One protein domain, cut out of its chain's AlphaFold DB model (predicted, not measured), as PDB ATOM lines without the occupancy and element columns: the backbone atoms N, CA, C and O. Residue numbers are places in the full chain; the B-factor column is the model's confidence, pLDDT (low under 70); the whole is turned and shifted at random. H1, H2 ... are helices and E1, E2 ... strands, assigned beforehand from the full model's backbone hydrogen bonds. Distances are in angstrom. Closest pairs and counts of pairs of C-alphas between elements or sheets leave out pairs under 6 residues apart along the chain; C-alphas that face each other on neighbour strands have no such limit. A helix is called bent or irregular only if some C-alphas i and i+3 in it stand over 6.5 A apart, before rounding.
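AT A GLANCE: This is residues 5 to 132 of the 133 residues of an uncharacterized protein of Candidatus Pacebacteria bacterium CG10_big_fil_rev_8_21_14_0_10_44_54 (UniProt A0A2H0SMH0). Two small three-stranded antiparallel sheets stand edge to edge, E1 of the first beside E4 of the second, with the long helix H2 over one face of the second sheet and reaching to the first. H3 covers the other face of the second sheet, H4 and H5 pack on H3, H6 folds back beside H5, and H1 sits by the first sheet on the far side of the domain from H4. The printed part has 128 residues, with six named helices and six named strands in the order E1 H1 E2 E3 H2 E4 E5 E6 H3 H4 H5 H6. The sheets run E1 - E3 - E2 and E4 - E5 - E6, and the class is mixed, helices and strands. The whole is compact, with a radius of gyration of the C-alphas of 13.8 A and spans of 38 by 37 by 28 A.

IN THESE COORDINATES: E1, residues 5 to 9, begins at C-alpha 5 (-13.919, -0.855, 25.394). H1 is residues 17 to 22, E2 residues 26 to 30, and E3 residues 36 to 41, 15.6 A long. H2, residues 42 to 55, is 20.2 A long and begins at C-alpha 42 (-7.786, -1.932, 23.347); it is irregular, with C-alphas 43 and 46 7.6 A apart. E4, residues 60 to 65, is 16.6 A long, E5, residues 70 to 75, is 17.0 A, and E6, residues 81 to 85, is 13.7 A. H3, residues 91 to 102, is 16.1 A long. H4 is residues 106 to 110, H5 residues 112 to 117, and H6 residues 123 to 130, ending at C-alpha 130 (-24.440, -0.348, 14.926).

HOW THE PARTS SIT: E1, H1 and E2 form a split strand-helix-strand unit, two strands running the same way with E3 between them, and its crossover is right-handed. N 7 and O 38 of E1 and E3 are 3.2 A apart, and N 28 and O 37 of the hairpin E2 and E3 2.8 A, both within hydrogen-bond range. H1 only grazes this sheet, with residues 17 to 21. The closest C-alphas of E1 and E4, those of Lys 6 and Val 65, are 5.0 A apart. E4, E5 and E6 form a meander, each strand the antiparallel neighbour of the one before; N 62 and O 73 are 2.8 A apart and N 74 and O 82 2.8 A, within hydrogen-bond range. This sheet is part of three layers, helices on both its faces: H2 runs along the strands over E4 and E5 at a height over the sheet of 10.2 A, and H3, on the opposite face at 9.6 A, runs slantwise to them. H3 touches H4, closest at the C-alphas of Ala 95 and Thr 109, 4.9 A. The helical hairpin H5 and H6 touches at the C-alphas of Ala 117 and Ala 123, 4.9 A, at a shallow tilt of 34.8 degrees, only just short of steep. Every O i to N i+4 pair is within hydrogen-bond range in H1, H3, H4, H5 and H6, and 8 of 10 in H2.

THE WHOLE: The C-alphas farthest apart, those of Asp 22 and Asp 107, are 39.3 A apart. The printed part has no cut and no long link; the link from E1 to H1 is short, the others tight. The mean pLDDT of the printed part is 96.1, and no printed residue is under 70.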
ATOM      1  N   TYR A   5     -12.737  -0.087  25.038       97.56
ATOM      2  CA  TYR A   5     -13.919  -0.855  25.394       97.56
ATOM      3  C   TYR A   5     -14.546  -0.254  26.646       97.56
ATOM      4  O   TYR A   5     -13.848   0.327  27.485       97.56
ATOM      5  N   LYS A   6     -15.853  -0.447  26.785       97.94
ATOM      6  CA  LYS A   6     -16.605  -0.195  28.008       97.94
ATOM      7  C   LYS A   6     -17.056  -1.511  28.631       97.94
ATOM      8  O   LYS A   6     -17.325  -2.475  27.920       97.94
ATOM      9  N   SER A   7     -17.107  -1.553  29.956       98.06
ATOM     10  CA  SER A   7     -17.554  -2.717  30.728       98.06
ATOM     11  C   SER A   7     -18.121  -2.254  32.067       98.06
ATOM     12  O   SER A   7     -17.576  -1.338  32.686       98.06
ATOM     13  N   ALA A   8     -19.202  -2.876  32.514       97.25
ATOM     14  CA  ALA A   8     -19.817  -2.702  33.815       97.25
ATOM     15  C   ALA A   8     -19.473  -3.955  34.617       97.25
ATOM     16  O   ALA A   8     -20.143  -4.980  34.540       97.25
ATOM     17  N   LEU A   9     -18.372  -3.881  35.360       96.88
ATOM     18  CA  LEU A   9     -17.823  -5.014  36.087       96.88
ATOM     19  C   LEU A   9     -18.691  -5.321  37.312       96.88
ATOM     20  O   LEU A   9     -18.493  -4.758  38.395       96.88
ATOM     21  N   MET A  10     -19.650  -6.219  37.111       93.56
ATOM     22  CA  MET A  10     -20.504  -6.821  38.132       93.56
ATOM     23  C   MET A  10     -19.963  -8.197  38.534       93.56
ATOM     24  O   MET A  10     -19.267  -8.842  37.752       93.56
ATOM     25  N   GLY A  11     -20.266  -8.640  39.758       92.50
ATOM     26  CA  GLY A  11     -19.969 -10.012  40.188       92.50
ATOM     27  C   GLY A  11     -18.501 -10.404  40.081       92.50
ATOM     28  O   GLY A  11     -18.185 -11.484  39.605       92.50
ATOM     29  N   ALA A  12     -17.589  -9.502  40.432       93.25
ATOM     30  CA  ALA A  12     -16.152  -9.751  40.377       93.25
ATOM     31  C   ALA A  12     -15.487  -9.253  41.660       93.25
ATOM     32  O   ALA A  12     -14.576  -8.418  41.634       93.25
ATOM     33  N   SER A  13     -15.993  -9.739  42.794       93.75
ATOM     34  CA  SER A  13     -15.555  -9.331  44.133       93.75
ATOM     35  C   SER A  13     -14.057  -9.573  44.369       93.75
ATOM     36  O   SER A  13     -13.404  -8.806  45.073       93.75
ATOM     37  N   ALA A  14     -13.484 -10.586  43.712       96.38
ATOM     38  CA  ALA A  14     -12.063 -10.912  43.791       96.38
ATOM     39  C   ALA A  14     -11.149 -10.018  42.925       96.38
ATOM     40  O   ALA A  14      -9.921 -10.121  43.033       96.38
ATOM     41  N   VAL A  15     -11.700  -9.184  42.033       97.38
ATOM     42  CA  VAL A  15     -10.920  -8.251  41.201       97.38
ATOM     43  C   VAL A  15     -10.677  -6.968  41.981       97.38
ATOM     44  O   VAL A  15     -11.618  -6.227  42.260       97.38
ATOM     45  N   SER A  16      -9.417  -6.675  42.289       97.44
ATOM     46  CA  SER A  16      -9.033  -5.431  42.962       97.44
ATOM     47  C   SER A  16      -8.874  -4.261  41.986       97.44
ATOM     48  O   SER A  16      -8.543  -4.451  40.815       97.44
ATOM     49  N   ASP A  17      -9.033  -3.034  42.482       97.69
ATOM     50  CA  ASP A  17      -8.803  -1.822  41.681       97.69
ATOM     51  C   ASP A  17      -7.340  -1.701  41.237       97.69
ATOM     52  O   ASP A  17      -7.059  -1.225  40.137       97.69
ATOM     53  N   ARG A  18      -6.403  -2.218  42.046       98.12
ATOM     54  CA  ARG A  18      -4.983  -2.284  41.689       98.12
ATOM     55  C   ARG A  18      -4.761  -3.119  40.432       98.12
ATOM     56  O   ARG A  18      -4.109  -2.642  39.513       98.12
ATOM     57  N   GLU A  19      -5.352  -4.311  40.350       98.19
ATOM     58  CA  GLU A  19      -5.241  -5.165  39.158       98.19
ATOM     59  C   GLU A  19      -5.815  -4.499  37.903       98.19
ATOM     60  O   GLU A  19      -5.280  -4.694  36.814       98.19
ATOM     61  N   LEU A  20      -6.877  -3.698  38.036       98.19
ATOM     62  CA  LEU A  20      -7.407  -2.903  36.926       98.19
ATOM     63  C   LEU A  20      -6.412  -1.806  36.518       98.19
ATOM     64  O   LEU A  20      -6.082  -1.674  35.336       98.19
ATOM     65  N   SER A  21      -5.876  -1.067  37.490       97.88
ATOM     66  CA  SER A  21      -4.919   0.016  37.242       97.88
ATOM     67  C   SER A  21      -3.585  -0.471  36.659       97.88
ATOM     68  O   SER A  21      -3.054   0.170  35.753       97.88
ATOM     69  N   ASP A  22      -3.095  -1.645  37.071       98.19
ATOM     70  CA  ASP A  22      -1.876  -2.276  36.544       98.19
ATOM     71  C   ASP A  22      -2.038  -2.667  35.060       98.19
ATOM     72  O   ASP A  22      -1.067  -2.739  34.303       98.19
ATOM     73  N   LEU A  23      -3.281  -2.879  34.611       97.69
ATOM     74  CA  LEU A  23      -3.633  -3.076  33.203       97.69
ATOM     75  C   LEU A  23      -3.893  -1.756  32.456       97.69
ATOM     76  O   LEU A  23      -4.179  -1.779  31.257       97.69
ATOM     77  N   GLY A  24      -3.796  -0.607  33.126       97.38
ATOM     78  CA  GLY A  24      -4.131   0.705  32.573       97.38
ATOM     79  C   GLY A  24      -5.628   0.894  32.311       97.38
ATOM     80  O   GLY A  24      -5.989   1.658  31.418       97.38
ATOM     81  N   ILE A  25      -6.485   0.159  33.024       98.12
ATOM     82  CA  ILE A  25      -7.945   0.281  32.956       98.12
ATOM     83  C   ILE A  25      -8.383   1.376  33.923       98.12
ATOM     84  O   ILE A  25      -7.951   1.407  35.074       98.12
ATOM     85  N   PHE A  26      -9.266   2.255  33.461       97.44
ATOM     86  CA  PHE A  26      -9.781   3.361  34.259       97.44
ATOM     87  C   PHE A  26     -11.172   3.029  34.787       97.44
ATOM     88  O   PHE A  26     -12.074   2.733  34.003       97.44
ATOM     89  N   ILE A  27     -11.356   3.125  36.103       97.88
ATOM     90  CA  ILE A  27     -12.682   3.108  36.726       97.88
ATOM     91  C   ILE A  27     -13.276   4.504  36.531       97.88
ATOM     92  O   ILE A  27     -12.827   5.464  37.152       97.88
ATOM     93  N   THR A  28     -14.247   4.637  35.630       97.19
ATOM     94  CA  THR A  28     -14.877   5.928  35.322       97.19
ATOM     95  C   THR A  28     -15.933   6.313  36.351       97.19
ATOM     96  O   THR A  28     -16.184   7.496  36.546       97.19
ATOM     97  N   ALA A  29     -16.564   5.324  36.988       96.62
ATOM     98  CA  ALA A  29     -17.520   5.517  38.073       96.62
ATOM     99  C   ALA A  29     -17.735   4.211  38.852       96.62
ATOM    100  O   ALA A  29     -17.475   3.120  38.338       96.62
ATOM    101  N   VAL A  30     -18.269   4.333  40.067       95.44
ATOM    102  CA  VAL A  30     -18.793   3.217  40.864       95.44
ATOM    103  C   VAL A  30     -20.255   3.520  41.179       95.44
ATOM    104  O   VAL A  30     -20.567   4.613  41.647       95.44
ATOM    105  N   THR A  31     -21.159   2.594  40.871       92.12
ATOM    106  CA  THR A  31     -22.595   2.764  41.131       92.12
ATOM    107  C   THR A  31     -22.932   2.468  42.597       92.12
ATOM    108  O   THR A  31     -22.150   1.861  43.326       92.12
ATOM    109  N   ASN A  32     -24.154   2.806  43.018       84.94
ATOM    110  CA  ASN A  32     -24.659   2.470  44.357       84.94
ATOM    111  C   ASN A  32     -24.673   0.954  44.640       84.94
ATOM    112  O   ASN A  32     -24.597   0.545  45.795       84.94
ATOM    113  N   SER A  33     -24.743   0.120  43.596       84.88
ATOM    114  CA  SER A  33     -24.673  -1.345  43.680       84.88
ATOM    115  C   SER A  33     -23.239  -1.890  43.678       84.88
ATOM    116  O   SER A  33     -23.051  -3.084  43.473       84.88
ATOM    117  N   GLN A  34     -22.227  -1.033  43.868       89.06
ATOM    118  CA  GLN A  34     -20.799  -1.372  43.785       89.06
ATOM    119  C   GLN A  34     -20.342  -1.873  42.404       89.06
ATOM    120  O   GLN A  34     -19.263  -2.454  42.265       89.06
ATOM    121  N   THR A  35     -21.127  -1.616  41.354       93.94
ATOM    122  CA  THR A  35     -20.719  -1.912  39.979       93.94
ATOM    123  C   THR A  35     -19.678  -0.893  39.540       93.94
ATOM    124  O   THR A  35     -19.918   0.313  39.602       93.94
ATOM    125  N   ARG A  36     -18.528  -1.366  39.055       97.19
ATOM    126  CA  ARG A  36     -17.473  -0.496  38.517       97.19
ATOM    127  C   ARG A  36     -17.663  -0.331  37.015       97.19
ATOM    128  O   ARG A  36     -17.637  -1.314  36.282       97.19
ATOM    129  N   LEU A  37     -17.830   0.906  36.558       97.69
ATOM    130  CA  LEU A  37     -17.868   1.247  35.137       97.69
ATOM    131  C   LEU A  37     -16.440   1.496  34.654       97.69
ATOM    132  O   LEU A  37     -15.721   2.304  35.243       97.69
ATOM    133  N   LEU A  38     -16.015   0.781  33.616       98.19
ATOM    134  CA  LEU A  38     -14.621   0.703  33.198       98.19
ATOM    135  C   LEU A  38     -14.419   1.183  31.766       98.19
ATOM    136  O   LEU A  38     -15.094   0.717  30.849       98.19
ATOM    137  N   SER A  39     -13.394   2.015  31.569       97.81
ATOM    138  CA  SER A  39     -12.810   2.290  30.257       97.81
ATOM    139  C   SER A  39     -11.523   1.489  30.094       97.81
ATOM    140  O   SER A  39     -10.558   1.661  30.844       97.81
ATOM    141  N   ILE A  40     -11.513   0.588  29.115       97.88
ATOM    142  CA  ILE A  40     -10.453  -0.398  28.911       97.88
ATOM    143  C   ILE A  40      -9.733  -0.081  27.599       97.88
ATOM    144  O   ILE A  40     -10.349  -0.175  26.534       97.88
ATOM    145  N   PRO A  41      -8.434   0.252  27.621       96.44
ATOM    146  CA  PRO A  41      -7.666   0.421  26.393       96.44
ATOM    147  C   PRO A  41      -7.678  -0.857  25.551       96.44
ATOM    148  O   PRO A  41      -7.480  -1.943  26.097       96.44
ATOM    149  N   ALA A  42      -7.812  -0.753  24.224       94.88
ATOM    150  CA  ALA A  42      -7.786  -1.932  23.347       94.88
ATOM    151  C   ALA A  42      -6.549  -2.822  23.562       94.88
ATOM    152  O   ALA A  42      -6.666  -4.040  23.584       94.88
ATOM    153  N   ARG A  43      -5.374  -2.235  23.834       95.12
ATOM    154  CA  ARG A  43      -4.139  -2.984  24.149       95.12
ATOM    155  C   ARG A  43      -4.225  -3.866  25.406       95.12
ATOM    156  O   ARG A  43      -3.384  -4.737  25.602       95.12
ATOM    157  N   SER A  44      -5.194  -3.604  26.280       97.06
ATOM    158  CA  SER A  44      -5.368  -4.281  27.567       97.06
ATOM    159  C   SER A  44      -6.514  -5.291  27.551       97.06
ATOM    160  O   SER A  44      -6.682  -6.018  28.531       97.06
ATOM    161  N   ILE A  45      -7.286  -5.370  26.459       96.31
ATOM    162  CA  ILE A  45      -8.537  -6.131  26.425       96.31
ATOM    163  C   ILE A  45      -8.328  -7.622  26.697       96.31
ATOM    164  O   ILE A  45      -9.047  -8.201  27.505       96.31
ATOM    165  N   ASP A  46      -7.299  -8.241  26.116       97.06
ATOM    166  CA  ASP A  46      -7.058  -9.677  26.295       97.06
ATOM    167  C   ASP A  46      -6.599 -10.014  27.715       97.06
ATOM    168  O   ASP A  46      -7.011 -11.024  28.293       97.06
ATOM    169  N   LYS A  47      -5.798  -9.128  28.318       98.31
ATOM    170  CA  LYS A  47      -5.393  -9.252  29.724       98.31
ATOM    171  C   LYS A  47      -6.593  -9.093  30.655       98.31
ATOM    172  O   LYS A  47      -6.711  -9.844  31.623       98.31
ATOM    173  N   TYR A  48      -7.499  -8.168  30.344       98.12
ATOM    174  CA  TYR A  48      -8.722  -7.962  31.111       98.12
ATOM    175  C   TYR A  48      -9.696  -9.143  30.978       98.12
ATOM    176  O   TYR A  48     -10.154  -9.655  31.996       98.12
ATOM    177  N   LYS A  49      -9.920  -9.679  29.768       98.00
ATOM    178  CA  LYS A  49     -10.686 -10.925  29.565       98.00
ATOM    179  C   LYS A  49     -10.122 -12.068  30.412       98.00
ATOM    180  O   LYS A  49     -10.869 -12.768  31.087       98.00
ATOM    181  N   ALA A  50      -8.796 -12.230  30.439       98.31
ATOM    182  CA  ALA A  50      -8.150 -13.252  31.261       98.31
ATOM    183  C   ALA A  50      -8.341 -13.027  32.769       98.31
ATOM    184  O   ALA A  50      -8.473 -13.998  33.513       98.31
ATOM    185  N   LEU A  51      -8.356 -11.773  33.227       98.38
ATOM    186  CA  LEU A  51      -8.659 -11.429  34.615       98.38
ATOM    187  C   LEU A  51     -10.099 -11.817  34.975       98.38
ATOM    188  O   LEU A  51     -10.305 -12.506  35.973       98.38
ATOM    189  N   VAL A  52     -11.061 -11.450  34.125       98.25
ATOM    190  CA  VAL A  52     -12.483 -11.774  34.305       98.25
ATOM    191  C   VAL A  52     -12.704 -13.286  34.321       98.25
ATOM    192  O   VAL A  52     -13.292 -13.781  35.273       98.25
ATOM    193  N   ARG A  53     -12.148 -14.060  33.376       98.12
ATOM    194  CA  ARG A  53     -12.264 -15.537  33.393       98.12
ATOM    195  C   ARG A  53     -11.864 -16.158  34.731       98.12
ATOM    196  O   ARG A  53     -12.503 -17.095  35.197       98.12
ATOM    197  N   ARG A  54     -10.790 -15.654  35.345       97.81
ATOM    198  CA  ARG A  54     -10.274 -16.197  36.610       97.81
ATOM    199  C   ARG A  54     -11.100 -15.782  37.824       97.81
ATOM    200  O   ARG A  54     -11.115 -16.521  38.803       97.81
ATOM    201  N   LYS A  55     -11.708 -14.595  37.792       98.12
ATOM    202  CA  LYS A  55     -12.204 -13.906  38.993       98.12
ATOM    203  C   LYS A  55     -13.666 -13.467  38.941       98.12
ATOM    204  O   LYS A  55     -14.128 -12.847  39.890       98.12
ATOM    205  N   LEU A  56     -14.375 -13.770  37.858       98.12
ATOM    206  CA  LEU A  56     -15.823 -13.631  37.803       98.12
ATOM    207  C   LEU A  56     -16.446 -14.607  38.809       98.12
ATOM    208  O   LEU A  56     -16.049 -15.779  38.891       98.12
ATOM    209  N   ASP A  57     -17.392 -14.112  39.588       97.81
ATOM    210  CA  ASP A  57     -18.161 -14.868  40.564       97.81
ATOM    211  C   ASP A  57     -19.189 -15.744  39.826       97.81
ATOM    212  O   ASP A  57     -19.657 -15.410  38.734       97.81
ATOM    213  N   SER A  58     -19.512 -16.916  40.374       97.81
ATOM    214  CA  SER A  58     -20.512 -17.801  39.762       97.81
ATOM    215  C   SER A  58     -21.902 -17.160  39.802       97.81
ATOM    216  O   SER A  58     -22.284 -16.575  40.812       97.81
ATOM    217  N   GLY A  59     -22.672 -17.316  38.725       97.19
ATOM    218  CA  GLY A  59     -23.989 -16.690  38.571       97.19
ATOM    219  C   GLY A  59     -23.951 -15.279  37.976       97.19
ATOM    220  O   GLY A  59     -24.986 -14.628  37.927       97.19
ATOM    221  N   PHE A  60     -22.792 -14.819  37.504       97.19
ATOM    222  CA  PHE A  60     -22.630 -13.508  36.881       97.19
ATOM    223  C   PHE A  60     -22.097 -13.613  35.455       97.19
ATOM    224  O   PHE A  60     -21.581 -14.646  35.016       97.19
ATOM    225  N   TRP A  61     -22.198 -12.508  34.729       97.06
ATOM    226  CA  TRP A  61     -21.513 -12.309  33.463       97.06
ATOM    227  C   TRP A  61     -20.810 -10.958  33.458       97.06
ATOM    228  O   TRP A  61     -21.019 -10.119  34.334       97.06
ATOM    229  N   ASN A  62     -19.963 -10.765  32.457       97.94
ATOM    230  CA  ASN A  62     -19.390  -9.475  32.149       97.94
ATOM    231  C   ASN A  62     -19.265  -9.307  30.636       97.94
ATOM    232  O   ASN A  62     -18.900 -10.243  29.914       97.94
ATOM    233  N   GLU A  63     -19.547  -8.102  30.176       97.62
ATOM    234  CA  GLU A  63     -19.478  -7.688  28.789       97.62
ATOM    235  C   GLU A  63     -18.344  -6.690  28.539       97.62
ATOM    236  O   GLU A  63     -17.911  -5.925  29.405       97.62
ATOM    237  N   PHE A  64     -17.863  -6.706  27.301       97.38
ATOM    238  CA  PHE A  64     -16.804  -5.840  26.811       97.38
ATOM    239  C   PHE A  64     -17.298  -5.217  25.512       97.38
ATOM    240  O   PHE A  64     -17.238  -5.840  24.452       97.38
ATOM    241  N   VAL A  65     -17.820  -4.001  25.608       97.75
ATOM    242  CA  VAL A  65     -18.483  -3.302  24.508       97.75
ATOM    243  C   VAL A  65     -17.467  -2.397  23.826       97.75
ATOM    244  O   VAL A  65     -17.026  -1.404  24.403       97.75
ATOM    245  N   GLY A  66     -17.044  -2.768  22.621       96.38
ATOM    246  CA  GLY A  66     -16.157  -1.973  21.778       96.38
ATOM    247  C   GLY A  66     -16.858  -1.504  20.503       96.38
ATOM    248  O   GLY A  66     -17.900  -2.043  20.137       96.38
ATOM    249  N   PRO A  67     -16.277  -0.527  19.790       93.94
ATOM    250  CA  PRO A  67     -16.874   0.021  18.572       93.94
ATOM    251  C   PRO A  67     -16.851  -0.955  17.387       93.94
ATOM    252  O   PRO A  67     -17.588  -0.741  16.434       93.94
ATOM    253  N   ASP A  68     -15.996  -1.981  17.420       93.88
ATOM    254  CA  ASP A  68     -15.856  -2.971  16.340       93.88
ATOM    255  C   ASP A  68     -16.308  -4.377  16.766       93.88
ATOM    256  O   ASP A  68     -16.674  -5.188  15.924       93.88
ATOM    257  N   GLN A  69     -16.285  -4.685  18.065       95.38
ATOM    258  CA  GLN A  69     -16.642  -6.004  18.585       95.38
ATOM    259  C   GLN A  69     -17.215  -5.902  19.998       95.38
ATOM    260  O   GLN A  69     -16.753  -5.096  20.811       95.38
ATOM    261  N   ILE A  70     -18.174  -6.774  20.300       97.88
ATOM    262  CA  ILE A  70     -18.722  -6.965  21.642       97.88
ATOM    263  C   ILE A  70     -18.404  -8.391  22.078       97.88
ATOM    264  O   ILE A  70     -18.553  -9.338  21.307       97.88
ATOM    265  N   TYR A  71     -17.936  -8.547  23.309       98.19
ATOM    266  CA  TYR A  71     -17.621  -9.848  23.886       98.19
ATOM    267  C   TYR A  71     -18.397 -10.050  25.180       98.19
ATOM    268  O   TYR A  71     -18.634  -9.089  25.909       98.19
ATOM    269  N   PHE A  72     -18.734 -11.296  25.483       98.50
ATOM    270  CA  PHE A  72     -19.391 -11.691  26.719       98.50
ATOM    271  C   PHE A  72     -18.648 -12.862  27.356       98.50
ATOM    272  O   PHE A  72     -18.250 -13.800  26.664       98.50
ATOM    273  N   ILE A  73     -18.500 -12.818  28.679       98.62
ATOM    274  CA  ILE A  73     -18.049 -13.940  29.506       98.62
ATOM    275  C   ILE A  73     -19.122 -14.190  30.551       98.62
ATOM    276  O   ILE A  73     -19.367 -13.343  31.404       98.62
ATOM    277  N   PHE A  74     -19.725 -15.367  30.502       98.44
ATOM    278  CA  PHE A  74     -20.705 -15.848  31.461       98.44
ATOM    279  C   PHE A  74     -20.047 -16.885  32.364       98.44
ATOM    280  O   PHE A  74     -19.359 -17.780  31.871       98.44
ATOM    281  N   LYS A  75     -20.299 -16.809  33.671       98.31
ATOM    282  CA  LYS A  75     -19.996 -17.885  34.611       98.31
ATOM    283  C   LYS A  75     -21.288 -18.361  35.245       98.31
ATOM    284  O   LYS A  75     -21.899 -17.661  36.048       98.31
ATOM    285  N   LEU A  76     -21.715 -19.561  34.873       97.56
ATOM    286  CA  LEU A  76     -22.953 -20.145  35.378       97.56
ATOM    287  C   LEU A  76     -22.845 -20.419  36.882       97.56
ATOM    288  O   LEU A  76     -21.756 -20.451  37.456       97.56
ATOM    289  N   THR A  77     -23.977 -20.666  37.535       95.50
ATOM    290  CA  THR A  77     -24.014 -21.029  38.962       95.50
ATOM    291  C   THR A  77     -23.236 -22.315  39.263       95.50
ATOM    292  O   THR A  77     -22.683 -22.451  40.350       95.50
ATOM    293  N   SER A  78     -23.108 -23.216  38.279       96.12
ATOM    294  CA  SER A  78     -22.248 -24.408  38.331       96.12
ATOM    295  C   SER A  78     -20.744 -24.098  38.315       96.12
ATOM    296  O   SER A  78     -19.936 -24.982  38.584       96.12
ATOM    297  N   GLY A  79     -20.353 -22.865  37.981       96.25
ATOM    298  CA  GLY A  79     -18.969 -22.458  37.741       96.25
ATOM    299  C   GLY A  79     -18.492 -22.648  36.298       96.25
ATOM    300  O   GLY A  79     -17.378 -22.227  35.987       96.25
ATOM    301  N   GLU A  80     -19.311 -23.235  35.417       97.94
ATOM    302  CA  GLU A  80     -19.015 -23.359  33.984       97.94
ATOM    303  C   GLU A  80     -18.862 -21.976  33.338       97.94
ATOM    304  O   GLU A  80     -19.696 -21.091  33.544       97.94
ATOM    305  N   LEU A  81     -17.807 -21.807  32.537       98.25
ATOM    306  CA  LEU A  81     -17.585 -20.605  31.740       98.25
ATOM    307  C   LEU A  81     -18.120 -20.793  30.321       98.25
ATOM    308  O   LEU A  81     -17.797 -21.776  29.657       98.25
ATOM    309  N   LYS A  82     -18.874 -19.803  29.842       98.38
ATOM    310  CA  LYS A  82     -19.274 -19.670  28.439       98.38
ATOM    311  C   LYS A  82     -18.856 -18.306  27.921       98.38
ATOM    312  O   LYS A  82     -19.081 -17.298  28.585       98.38
ATOM    313  N   GLU A  83     -18.267 -18.263  26.736       98.31
ATOM    314  CA  GLU A  83     -17.759 -17.024  26.158       98.31
ATOM    315  C   GLU A  83     -18.230 -16.868  24.718       98.31
ATOM    316  O   GLU A  83     -18.251 -17.836  23.957       98.31
ATOM    317  N   PHE A  84     -18.589 -15.643  24.342       98.38
ATOM    318  CA  PHE A  84     -19.099 -15.343  23.010       98.38
ATOM    319  C   PHE A  84     -18.537 -14.020  22.509       98.38
ATOM    320  O   PHE A  84     -18.601 -13.001  23.196       98.38
ATOM    321  N   MET A  85     -18.043 -14.024  21.274       97.75
ATOM    322  CA  MET A  85     -17.999 -12.808  20.473       97.75
ATOM    323  C   MET A  85     -19.391 -12.620  19.874       97.75
ATOM    324  O   MET A  85     -19.912 -13.546  19.254       97.75
ATOM    325  N   TYR A  86     -20.006 -11.466  20.120       97.38
ATOM    326  CA  TYR A  86     -21.367 -11.192  19.678       97.38
ATOM    327  C   TYR A  86     -21.463 -11.238  18.152       97.38
ATOM    328  O   TYR A  86     -20.685 -10.603  17.441       97.38
ATOM    329  N   SER A  87     -22.452 -11.981  17.673       96.19
ATOM    330  CA  SER A  87     -22.860 -12.077  16.281       96.19
ATOM    331  C   SER A  87     -24.340 -12.465  16.229       96.19
ATOM    332  O   SER A  87     -24.929 -12.864  17.240       96.19
ATOM    333  N   LYS A  88     -24.964 -12.373  15.050       93.81
ATOM    334  CA  LYS A  88     -26.376 -12.757  14.885       93.81
ATOM    335  C   LYS A  88     -26.601 -14.247  15.154       93.81
ATOM    336  O   LYS A  88     -27.663 -14.622  15.635       93.81
ATOM    337  N   GLU A  89     -25.602 -15.088  14.889       96.50
ATOM    338  CA  GLU A  89     -25.681 -16.536  15.099       96.50
ATOM    339  C   GLU A  89     -25.715 -16.907  16.587       96.50
ATOM    340  O   GLU A  89     -26.465 -17.799  16.977       96.50
ATOM    341  N   CYS A  90     -24.925 -16.232  17.428       96.50
ATOM    342  CA  CYS A  90     -24.855 -16.532  18.862       96.50
ATOM    343  C   CYS A  90     -25.827 -15.698  19.717       96.50
ATOM    344  O   CYS A  90     -26.035 -16.019  20.888       96.50
ATOM    345  N   GLN A  91     -26.463 -14.670  19.140       96.88
ATOM    346  CA  GLN A  91     -27.409 -13.787  19.829       96.88
ATOM    347  C   GLN A  91     -28.505 -14.530  20.617       96.88
ATOM    348  O   GLN A  91     -28.721 -14.148  21.768       96.88
ATOM    349  N   PRO A  92     -29.170 -15.585  20.097       97.88
ATOM    350  CA  PRO A  92     -30.198 -16.293  20.865       97.88
ATOM    351  C   PRO A  92     -29.670 -16.926  22.161       97.88
ATOM    352  O   PRO A  92     -30.349 -16.893  23.186       97.88
ATOM    353  N   GLU A  93     -28.448 -17.471  22.144       98.25
ATOM    354  CA  GLU A  93     -27.831 -18.064  23.339       98.25
ATOM    355  C   GLU A  93     -27.392 -16.981  24.330       98.25
ATOM    356  O   GLU A  93     -27.614 -17.134  25.530       98.25
ATOM    357  N   ILE A  94     -26.840 -15.861  23.848       98.38
ATOM    358  CA  ILE A  94     -26.502 -14.709  24.699       98.38
ATOM    359  C   ILE A  94     -27.767 -14.174  25.385       98.38
ATOM    360  O   ILE A  94     -27.764 -14.008  26.602       98.38
ATOM    361  N   ALA A  95     -28.863 -13.976  24.644       98.06
ATOM    362  CA  ALA A  95     -30.146 -13.518  25.190       98.06
ATOM    363  C   ALA A  95     -30.658 -14.457  26.284       98.06
ATOM    364  O   ALA A  95     -30.990 -14.022  27.386       98.06
ATOM    365  N   ARG A  96     -30.625 -15.767  26.019       98.31
ATOM    366  CA  ARG A  96     -31.014 -16.787  26.994       98.31
ATOM    367  C   ARG A  96     -30.184 -16.720  28.272       98.31
ATOM    368  O   ARG A  96     -30.747 -16.828  29.358       98.31
ATOM    369  N   LEU A  97     -28.870 -16.536  28.159       98.12
ATOM    370  CA  LEU A  97     -27.976 -16.435  29.314       98.12
ATOM    371  C   LEU A  97     -28.191 -15.137  30.102       98.12
ATOM    372  O   LEU A  97     -28.255 -15.194  31.328       98.12
ATOM    373  N   CYS A  98     -28.370 -13.995  29.429       96.56
ATOM    374  CA  CYS A  98     -28.717 -12.729  30.080       96.56
ATOM    375  C   CYS A  98     -30.043 -12.840  30.847       96.56
ATOM    376  O   CYS A  98     -30.103 -12.498  32.025       96.56
ATOM    377  N   SER A  99     -31.089 -13.385  30.212       96.69
ATOM    378  CA  SER A  99     -32.398 -13.603  30.844       96.69
ATOM    379  C   SER A  99     -32.275 -14.519  32.062       96.69
ATOM    380  O   SER A  99     -32.747 -14.178  33.145       96.69
ATOM    381  N   GLN A 100     -31.565 -15.641  31.916       96.19
ATOM    382  CA  GLN A 100     -31.369 -16.609  32.991       96.19
ATOM    383  C   GLN A 100     -30.640 -16.011  34.203       96.19
ATOM    384  O   GLN A 100     -31.026 -16.299  35.335       96.19
ATOM    385  N   LEU A 101     -29.574 -15.235  33.988       94.62
ATOM    386  CA  LEU A 101     -28.745 -14.715  35.079       94.62
ATOM    387  C   LEU A 101     -29.315 -13.439  35.709       94.62
ATOM    388  O   LEU A 101     -29.119 -13.231  36.903       94.62
ATOM    389  N   ASN A 102     -30.031 -12.608  34.946       91.56
ATOM    390  CA  ASN A 102     -30.620 -11.369  35.462       91.56
ATOM    391  C   ASN A 102     -32.064 -11.534  35.964       91.56
ATOM    392  O   ASN A 102     -32.603 -10.629  36.596       91.56
ATOM    393  N   GLY A 103     -32.712 -12.665  35.662       92.81
ATOM    394  CA  GLY A 103     -34.130 -12.886  35.959       92.81
ATOM    395  C   GLY A 103     -35.081 -12.064  35.078       92.81
ATOM    396  O   GLY A 103     -36.259 -11.932  35.404       92.81
ATOM    397  N   ASP A 104     -34.578 -11.508  33.975       94.62
ATOM    398  CA  ASP A 104     -35.365 -10.777  32.982       94.62
ATOM    399  C   ASP A 104     -36.115 -11.746  32.048       94.62
ATOM    400  O   ASP A 104     -35.705 -12.893  31.859       94.62
ATOM    401  N   SER A 105     -37.195 -11.291  31.407       95.94
ATOM    402  CA  SER A 105     -37.869 -12.082  30.369       95.94
ATOM    403  C   SER A 105     -37.007 -12.217  29.109       95.94
ATOM    404  O   SER A 105     -36.222 -11.326  28.771       95.94
ATOM    405  N   LEU A 106     -37.192 -13.313  28.362       96.00
ATOM    406  CA  LEU A 106     -36.510 -13.495  27.076       96.00
ATOM    407  C   LEU A 106     -36.825 -12.362  26.098       96.00
ATOM    408  O   LEU A 106     -35.907 -11.886  25.437       96.00
ATOM    409  N   ASP A 107     -38.071 -11.885  26.068       95.56
ATOM    410  CA  ASP A 107     -38.490 -10.766  25.217       95.56
ATOM    411  C   ASP A 107     -37.619  -9.528  25.450       95.56
ATOM    412  O   ASP A 107     -37.127  -8.939  24.487       95.56
ATOM    413  N   LYS A 108     -37.336  -9.195  26.719       94.31
ATOM    414  CA  LYS A 108     -36.482  -8.058  27.088       94.31
ATOM    415  C   LYS A 108     -35.036  -8.234  26.618       94.31
ATOM    416  O   LYS A 108     -34.405  -7.280  26.187       94.31
ATOM    417  N   THR A 109     -34.509  -9.452  26.685       95.88
ATOM    418  CA  THR A 109     -33.109  -9.744  26.317       95.88
ATOM    419  C   THR A 109     -32.908 -10.121  24.847       95.88
ATOM    420  O   THR A 109     -31.773 -10.291  24.408       95.88
ATOM    421  N   SER A 110     -33.990 -10.281  24.080       95.19
ATOM    422  CA  SER A 110     -33.946 -10.781  22.701       95.19
ATOM    423  C   SER A 110     -33.201  -9.837  21.749       95.19
ATOM    424  O   SER A 110     -32.454 -10.305  20.885       95.19
ATOM    425  N   ASP A 111     -33.333  -8.522  21.949       95.50
ATOM    426  CA  ASP A 111     -32.491  -7.493  21.339       95.50
ATOM    427  C   ASP A 111     -31.318  -7.160  22.270       95.50
ATOM    428  O   ASP A 111     -31.399  -6.267  23.108       95.50
ATOM    429  N   ILE A 112     -30.203  -7.876  22.108       96.44
ATOM    430  CA  ILE A 112     -28.999  -7.677  22.929       96.44
ATOM    431  C   ILE A 112     -28.437  -6.257  22.814       96.44
ATOM    432  O   ILE A 112     -27.955  -5.708  23.804       96.44
ATOM    433  N   LEU A 113     -28.481  -5.645  21.629       95.81
ATOM    434  CA  LEU A 113     -27.930  -4.305  21.445       95.81
ATOM    435  C   LEU A 113     -28.833  -3.243  22.077       95.81
ATOM    436  O   LEU A 113     -28.322  -2.285  22.654       95.81
ATOM    437  N   GLY A 114     -30.154  -3.403  21.973       95.19
ATOM    438  CA  GLY A 114     -31.125  -2.590  22.704       95.19
ATOM    439  C   GLY A 114     -30.979  -2.751  24.216       95.19
ATOM    440  O   GLY A 114     -30.846  -1.756  24.922       95.19
ATOM    441  N   TYR A 115     -30.878  -3.994  24.690       94.94
ATOM    442  CA  TYR A 115     -30.689  -4.330  26.100       94.94
ATOM    443  C   TYR A 115     -29.425  -3.695  26.693       94.94
ATOM    444  O   TYR A 115     -29.475  -3.080  27.756       94.94
ATOM    445  N   LEU A 116     -28.292  -3.762  25.985       95.12
ATOM    446  CA  LEU A 116     -27.073  -3.060  26.397       95.12
ATOM    447  C   LEU A 116     -27.255  -1.534  26.387       95.12
ATOM    448  O   LEU A 116     -26.747  -0.859  27.278       95.12
ATOM    449  N   ALA A 117     -27.978  -0.979  25.411       93.62
ATOM    450  CA  ALA A 117     -28.190   0.464  25.304       93.62
ATOM    451  C   ALA A 117     -29.090   1.046  26.413       93.62
ATOM    452  O   ALA A 117     -29.018   2.250  26.664       93.62
ATOM    453  N   GLU A 118     -29.886   0.224  27.113       92.75
ATOM    454  CA  GLU A 118     -30.612   0.653  28.324       92.75
ATOM    455  C   GLU A 118     -29.649   1.146  29.417       92.75
ATOM    456  O   GLU A 118     -29.970   2.060  30.183       92.75
ATOM    457  N   ASN A 119     -28.431   0.595  29.463       91.88
ATOM    458  CA  ASN A 119     -27.357   1.152  30.266       91.88
ATOM    459  C   ASN A 119     -26.721   2.334  29.522       91.88
ATOM    460  O   ASN A 119     -25.893   2.162  28.625       91.88
ATOM    461  N   GLN A 120     -27.055   3.553  29.959       92.75
ATOM    462  CA  GLN A 120     -26.554   4.806  29.377       92.75
ATOM    463  C   GLN A 120     -25.025   4.883  29.275       92.75
ATOM    464  O   GLN A 120     -24.507   5.630  28.446       92.75
ATOM    465  N   TYR A 121     -24.288   4.104  30.076       95.62
ATOM    466  CA  TYR A 121     -22.836   4.029  29.963       95.62
ATOM    467  C   TYR A 121     -22.367   3.538  28.585       95.62
ATOM    468  O   TYR A 121     -21.289   3.935  28.143       95.62
ATOM    469  N   TYR A 122     -23.163   2.709  27.904       95.81
ATOM    470  CA  TYR A 122     -22.819   2.085  26.627       95.81
ATOM    471  C   TYR A 122     -23.390   2.779  25.394       95.81
ATOM    472  O   TYR A 122     -22.962   2.438  24.292       95.81
ATOM    473  N   ALA A 123     -24.336   3.708  25.556       92.81
ATOM    474  CA  ALA A 123     -25.145   4.238  24.456       92.81
ATOM    475  C   ALA A 123     -24.300   4.725  23.260       92.81
ATOM    476  O   ALA A 123     -24.500   4.280  22.134       92.81
ATOM    477  N   ASP A 124     -23.277   5.537  23.525       92.75
ATOM    478  CA  ASP A 124     -22.341   6.053  22.518       92.75
ATOM    479  C   ASP A 124     -21.567   4.953  21.768       92.75
ATOM    480  O   ASP A 124     -21.409   5.019  20.550       92.75
ATOM    481  N   VAL A 125     -21.074   3.927  22.469       94.94
ATOM    482  CA  VAL A 125     -20.289   2.847  21.847       94.94
ATOM    483  C   VAL A 125     -21.189   1.899  21.057       94.94
ATOM    484  O   VAL A 125     -20.782   1.428  19.995       94.94
ATOM    485  N   ILE A 126     -22.412   1.651  21.531       95.38
ATOM    486  CA  ILE A 126     -23.405   0.840  20.818       95.38
ATOM    487  C   ILE A 126     -23.844   1.527  19.523       95.38
ATOM    488  O   ILE A 126     -23.930   0.856  18.494       95.38
ATOM    489  N   ASP A 127     -24.060   2.843  19.536       93.94
ATOM    490  CA  ASP A 127     -24.395   3.597  18.323       93.94
ATOM    491  C   ASP A 127     -23.275   3.501  17.279       93.94
ATOM    492  O   ASP A 127     -23.530   3.227  16.103       93.94
ATOM    493  N   VAL A 128     -22.015   3.635  17.710       94.56
ATOM    494  CA  VAL A 128     -20.852   3.452  16.826       94.56
ATOM    495  C   VAL A 128     -20.763   2.018  16.297       94.56
ATOM    496  O   VAL A 128     -20.463   1.831  15.119       94.56
ATOM    497  N   TYR A 129     -21.025   1.014  17.137       94.94
ATOM    498  CA  TYR A 129     -21.013  -0.392  16.732       94.94
ATOM    499  C   TYR A 129     -22.076  -0.685  15.663       94.94
ATOM    500  O   TYR A 129     -21.759  -1.283  14.633       94.94
ATOM    501  N   LYS A 130     -23.315  -0.211  15.871       93.88
ATOM    502  CA  LYS A 130     -24.440  -0.348  14.926       93.88
ATOM    503  C   LYS A 130     -24.192   0.377  13.603       93.88
ATOM    504  O   LYS A 130     -24.629  -0.084  12.561       93.88
ATOM    505  N   ALA A 131     -23.489   1.509  13.618       93.69
ATOM    506  CA  ALA A 131     -23.158   2.230  12.388       93.69
ATOM    507  C   ALA A 131     -22.153   1.481  11.490       93.69
ATOM    508  O   ALA A 131     -21.987   1.844  10.325       93.69
ATOM    509  N   LYS A 132     -21.459   0.467  12.022       90.12
ATOM    510  CA  LYS A 132     -20.401  -0.279  11.327       90.12
ATOM    511  C   LYS A 132     -20.784  -1.703  10.917       90.12
ATOM    512  O   LYS A 132     -20.086  -2.260  10.071       90.12
TER     513      LYS A 132